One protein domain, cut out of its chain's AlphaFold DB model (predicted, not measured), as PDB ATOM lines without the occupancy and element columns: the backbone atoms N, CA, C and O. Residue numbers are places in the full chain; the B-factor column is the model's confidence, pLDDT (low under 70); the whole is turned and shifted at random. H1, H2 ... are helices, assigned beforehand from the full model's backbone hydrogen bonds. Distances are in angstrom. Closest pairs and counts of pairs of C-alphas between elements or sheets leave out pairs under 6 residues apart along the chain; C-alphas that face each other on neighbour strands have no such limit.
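AT A GLANCE: This is residues 108 to 151 of the 156 residues of an uncharacterized protein of Emergomyces pasteurianus Ep9510 (UniProt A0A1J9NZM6). A short helix, H1, packs crosswise on the later part of a long helix, H3, which lies along the longest axis; H2 sits beside H1 and leads by a tight turn back to H3. Residues 144 to 149, past H3, stick out. The 44 printed residues hold three named helices, H1, H2, H3, and are all helix in class, loose with a radius of gyration of the C-alphas of 11.7 A, spanning 35 by 19 by 12 A.

HOW THE PARTS SIT: Start at H1, residues 108 to 116, which touches H2, residues 120 to 125, about perpendicular at 81 degrees; their closest C-alphas, Cys 113 and Pro 120, are 5.5 A apart. H1 also touches H3, residues 129 to 142, about perpendicular at 81 degrees; H3 meets this touch with residues 135 to 139 alone, and the closest C-alphas, Phe 112 and Phe 135, are 6.7 A apart. H2 and H3 are only just apart, at 8.2 A. In H1, H2 and H3 every O i to N i+4 pair is within hydrogen-bond range.

IN THESE COORDINATES: Find C-alpha 108 at (520.221, 466.434, 449.428); from there H1 runs 12.4 A to residue 116. H2 measures 8.6 A. H3 runs 20.0 A to C-alpha 142 at (523.192, 473.936, 455.093).

THE WHOLE: The C-alphas of Gln 125 and Asp 147, 35.9 A apart, are the farthest. The printed part has no cut, and both links are tight. Confidence is under 70 at residues 143 to 151.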
ATOM      1  N   GLU A 108     520.662 465.510 448.378       95.38
ATOM      2  CA  GLU A 108     520.221 466.434 449.428       95.38
ATOM      3  C   GLU A 108     518.847 466.044 449.982       95.38
ATOM      4  O   GLU A 108     518.627 466.127 451.193       95.38
ATOM      5  N   TRP A 109     517.943 465.556 449.129       96.12
ATOM      6  CA  TRP A 109     516.652 465.028 449.554       96.12
ATOM      7  C   TRP A 109     516.824 463.857 450.523       96.12
ATOM      8  O   TRP A 109     516.244 463.879 451.609       96.12
ATOM      9  N   PHE A 110     517.684 462.884 450.211       96.25
ATOM     10  CA  PHE A 110     517.966 461.762 451.112       96.25
ATOM     11  C   PHE A 110     518.529 462.211 452.467       96.25
ATOM     12  O   PHE A 110     518.089 461.722 453.511       96.25
ATOM     13  N   LYS A 111     519.457 463.176 452.479       95.44
ATOM     14  CA  LYS A 111     520.005 463.736 453.728       95.44
ATOM     15  C   LYS A 111     518.929 464.439 454.554       95.44
ATOM     16  O   LYS A 111     518.875 464.259 455.772       95.44
ATOM     17  N   PHE A 112     518.062 465.212 453.904       95.69
ATOM     18  CA  PHE A 112     516.933 465.858 454.563       95.69
ATOM     19  C   PHE A 112     515.980 464.825 455.174       95.69
ATOM     20  O   PHE A 112     515.664 464.926 456.359       95.69
ATOM     21  N   CYS A 113     515.598 463.794 454.412       95.38
ATOM     22  CA  CYS A 113     514.753 462.693 454.885       95.38
ATOM     23  C   CYS A 113     515.350 462.007 456.119       95.38
ATOM     24  O   CYS A 113     514.647 461.782 457.104       95.38
ATOM     25  N   ALA A 114     516.661 461.743 456.108       95.38
ATOM     26  CA  ALA A 114     517.374 461.186 457.253       95.38
ATOM     27  C   ALA A 114     517.341 462.127 458.473       95.38
ATOM     28  O   ALA A 114     517.156 461.668 459.601       95.38
ATOM     29  N   CYS A 115     517.458 463.443 458.259       93.62
ATOM     30  CA  CYS A 115     517.369 464.456 459.313       93.62
ATOM     31  C   CYS A 115     515.981 464.486 459.974       93.62
ATOM     32  O   CYS A 115     515.887 464.502 461.202       93.62
ATOM     33  N   VAL A 116     514.909 464.430 459.177       94.00
ATOM     34  CA  VAL A 116     513.520 464.397 459.678       94.00
ATOM     35  C   VAL A 116     513.032 462.989 460.041       94.00
ATOM     36  O   VAL A 116     511.913 462.841 460.531       94.00
ATOM     37  N   LYS A 117     513.875 461.965 459.848       95.38
ATOM     38  CA  LYS A 117     513.604 460.541 460.111       95.38
ATOM     39  C   LYS A 117     512.355 460.018 459.390       95.38
ATOM     40  O   LYS A 117     511.571 459.271 459.972       95.38
ATOM     41  N   GLN A 118     512.172 460.417 458.135       94.00
ATOM     42  CA  GLN A 118     511.097 459.914 457.277       94.00
ATOM     43  C   GLN A 118     511.652 459.080 456.128       94.00
ATOM     44  O   GLN A 118     512.783 459.291 455.688       94.00
ATOM     45  N   ASP A 119     510.840 458.141 455.640       96.19
ATOM     46  CA  ASP A 119     511.170 457.399 454.430       96.19
ATOM     47  C   ASP A 119     511.129 458.342 453.208       96.19
ATOM     48  O   ASP A 119     510.112 459.010 452.985       96.19
ATOM     49  N   PRO A 120     512.202 458.409 452.400       94.81
ATOM     50  CA  PRO A 120     512.274 459.314 451.259       94.81
ATOM     51  C   PRO A 120     511.194 459.074 450.207       94.81
ATOM     52  O   PRO A 120     510.707 460.036 449.609       94.81
ATOM     53  N   LYS A 121     510.821 457.807 449.972       94.75
ATOM     54  CA  LYS A 121     509.841 457.441 448.944       94.75
ATOM     55  C   LYS A 121     508.439 457.804 449.402       94.75
ATOM     56  O   LYS A 121     507.703 458.425 448.641       94.75
ATOM     57  N   GLU A 122     508.079 457.486 450.643       94.62
ATOM     58  CA  GLU A 122     506.784 457.888 451.198       94.62
ATOM     59  C   GLU A 122     506.636 459.412 451.268       94.62
ATOM     60  O   GLU A 122     505.575 459.953 450.939       94.62
ATOM     61  N   MET A 123     507.699 460.117 451.671       94.44
ATOM     62  CA  MET A 123     507.673 461.575 451.776       94.44
ATOM     63  C   MET A 123     507.521 462.238 450.402       94.44
ATOM     64  O   MET A 123     506.787 463.218 450.284       94.44
ATOM     65  N   TYR A 124     508.146 461.670 449.363       93.50
ATOM     66  CA  TYR A 124     507.991 462.122 447.978       93.50
ATOM     67  C   TYR A 124     506.602 461.799 447.404       93.50
ATOM     68  O   TYR A 124     506.001 462.624 446.728       93.50
ATOM     69  N   GLN A 125     506.032 460.628 447.698       95.25
ATOM     70  CA  GLN A 125     504.678 460.283 447.238       95.25
ATOM     71  C   GLN A 125     503.602 461.199 447.829       95.25
ATOM     72  O   GLN A 125     502.606 461.496 447.175       95.25
ATOM     73  N   ARG A 126     503.799 461.656 449.070       94.31
ATOM     74  CA  ARG A 126     502.910 462.604 449.755       94.31
ATOM     75  C   ARG A 126     503.444 464.039 449.686       94.31
ATOM     76  O   ARG A 126     503.222 464.809 450.629       94.31
ATOM     77  N   MET A 127     504.184 464.382 448.628       93.69
ATOM     78  CA  MET A 127     504.781 465.706 448.464       93.69
ATOM     79  C   MET A 127     503.700 466.787 448.482       93.69
ATOM     80  O   MET A 127     502.677 466.682 447.811       93.69
ATOM     81  N   ASP A 128     503.951 467.848 449.238       95.44
ATOM     82  CA  ASP A 128     503.158 469.069 449.205       95.44
ATOM     83  C   ASP A 128     504.090 470.289 449.205       95.44
ATOM     84  O   ASP A 128     505.312 470.184 449.372       95.44
ATOM     85  N   VAL A 129     503.500 471.470 449.016       96.44
ATOM     86  CA  VAL A 129     504.238 472.740 448.983       96.44
ATOM     87  C   VAL A 129     504.977 472.994 450.301       96.44
ATOM     88  O   VAL A 129     506.083 473.529 450.291       96.44
ATOM     89  N   GLN A 130     504.413 472.577 451.438       95.44
ATOM     90  CA  GLN A 130     505.021 472.780 452.752       95.44
ATOM     91  C   GLN A 130     506.292 471.936 452.924       95.44
ATOM     92  O   GLN A 130     507.297 472.432 453.442       95.44
ATOM     93  N   LYS A 131     506.285 470.684 452.463       94.62
ATOM     94  CA  LYS A 131     507.447 469.789 452.467       94.62
ATOM     95  C   LYS A 131     508.544 470.326 451.563       94.62
ATOM     96  O   LYS A 131     509.687 470.406 452.007       94.62
ATOM     97  N   LEU A 132     508.196 470.773 450.355       96.19
ATOM     98  CA  LEU A 132     509.150 471.406 449.439       96.19
ATOM     99  C   LEU A 132     509.760 472.669 450.053       96.19
ATOM    100  O   LEU A 132     510.980 472.809 450.087       96.19
ATOM    101  N   TYR A 133     508.933 473.558 450.607       96.38
ATOM    102  CA  TYR A 133     509.405 474.766 451.283       96.38
ATOM    103  C   TYR A 133     510.367 474.439 452.432       96.38
ATOM    104  O   TYR A 133     511.426 475.056 452.565       96.38
ATOM    105  N   THR A 134     510.020 473.443 453.248       96.19
ATOM    106  CA  THR A 134     510.844 473.004 454.381       96.19
ATOM    107  C   THR A 134     512.170 472.419 453.904       96.19
ATOM    108  O   THR A 134     513.218 472.769 454.443       96.19
ATOM    109  N   PHE A 135     512.139 471.587 452.860       95.94
ATOM    110  CA  PHE A 135     513.329 471.031 452.229       95.94
ATOM    111  C   PHE A 135     514.257 472.131 451.709       95.94
ATOM    112  O   PHE A 135     515.421 472.179 452.101       95.94
ATOM    113  N   PHE A 136     513.756 473.064 450.894       94.88
ATOM    114  CA  PHE A 136     514.588 474.146 450.362       94.88
ATOM    115  C   PHE A 136     515.120 475.061 451.465       94.88
ATOM    116  O   PHE A 136     516.290 475.439 451.428       94.88
ATOM    117  N   SER A 137     514.315 475.358 452.487       94.19
ATOM    118  CA  SER A 137     514.772 476.104 453.667       94.19
ATOM    119  C   SER A 137     515.920 475.383 454.377       94.19
ATOM    120  O   SER A 137     516.922 476.000 454.734       94.19
ATOM    121  N   TRP A 138     515.809 474.063 454.543       94.81
ATOM    122  CA  TRP A 138     516.860 473.235 455.124       94.81
ATOM    123  C   TRP A 138     518.127 473.231 454.256       94.81
ATOM    124  O   TRP A 138     519.201 473.521 454.776       94.81
ATOM    125  N   VAL A 139     518.017 473.012 452.939       92.81
ATOM    126  CA  VAL A 139     519.158 473.025 451.999       92.81
ATOM    127  C   VAL A 139     519.882 474.373 452.017       92.81
ATOM    128  O   VAL A 139     521.113 474.427 452.063       92.81
ATOM    129  N   LEU A 140     519.136 475.480 451.997       89.31
ATOM    130  CA  LEU A 140     519.709 476.825 452.042       89.31
ATOM    131  C   LEU A 140     520.410 477.102 453.377       89.31
ATOM    132  O   LEU A 140     521.461 477.745 453.387       89.31
ATOM    133  N   ASN A 141     519.886 476.566 454.481       87.31
ATOM    134  CA  ASN A 141     520.532 476.656 455.788       87.31
ATOM    135  C   ASN A 141     521.830 475.837 455.858       87.31
ATOM    136  O   ASN A 141     522.784 476.301 456.474       87.31
ATOM    137  N   GLN A 142     521.930 474.691 455.172       77.00
ATOM    138  CA  GLN A 142     523.192 473.936 455.093       77.00
ATOM    139  C   GLN A 142     524.304 474.715 454.373       77.00
ATOM    140  O   GLN A 142     525.475 474.620 454.735       77.00
ATOM    141  N   ARG A 143     523.953 475.540 453.376       64.31
ATOM    142  CA  ARG A 143     524.919 476.397 452.657       64.31
ATOM    143  C   ARG A 143     525.420 477.581 453.487       64.31
ATOM    144  O   ARG A 143     526.349 478.274 453.063       64.31
ATOM    145  N   ARG A 144     524.809 477.816 454.651       60.31
ATOM    146  CA  ARG A 144     525.135 478.873 455.606       60.31
ATOM    147  C   ARG A 144     525.801 478.234 456.831       60.31
ATOM    148  O   ARG A 144     525.205 478.115 457.893       60.31
ATOM    149  N   GLY A 145     527.024 477.740 456.644       54.78
ATOM    150  CA  GLY A 145     527.780 477.049 457.691       54.78
ATOM    151  C   GLY A 145     528.147 477.936 458.893       54.78
ATOM    152  O   GLY A 145     527.977 479.154 458.869       54.78
ATOM    153  N   LYS A 146     528.716 477.290 459.920       52.66
ATOM    154  CA  LYS A 146     529.111 477.804 461.254       52.66
ATOM    155  C   LYS A 146     530.037 479.040 461.271       52.66
ATOM    156  O   LYS A 146     530.224 479.604 462.339       52.66
ATOM    157  N   ASP A 147     530.565 479.450 460.117       48.31
ATOM    158  CA  ASP A 147     531.473 480.594 459.920       48.31
ATOM    159  C   ASP A 147     530.900 481.672 458.971       48.31
ATOM    160  O   ASP A 147     531.639 482.475 458.408       48.31
ATOM    161  N   GLU A 148     529.585 481.672 458.718       56.69
ATOM    162  CA  GLU A 148     528.870 482.629 457.846       56.69
ATOM    163  C   GLU A 148     529.340 482.709 456.377       56.69
ATOM    164  O   GLU A 148     528.691 483.358 455.549       56.69
ATOM    165  N   ARG A 149     530.406 482.004 455.985       58.00
ATOM    166  CA  ARG A 149     530.858 481.950 454.593       58.00
ATOM    167  C   ARG A 149     529.925 481.070 453.772       58.00
ATOM    168  O   ARG A 149     529.803 479.866 453.992       58.00
ATOM    169  N   ARG A 150     529.274 481.701 452.793       58.66
ATOM    170  CA  ARG A 150     528.448 481.046 451.775       58.66
ATOM    171  C   ARG A 150     529.301 480.020 451.025       58.66
ATOM    172  O   ARG A 150     530.318 480.401 450.446       58.66
ATOM    173  N   GLN A 151     528.884 478.752 450.980       56.69
ATOM    174  CA  GLN A 151     529.433 477.836 449.972       56.69
ATOM    175  C   GLN A 151     529.202 478.455 448.585       56.69
ATOM    176  O   GLN A 151     528.107 478.954 448.307       56.69
TER     177      GLN A 151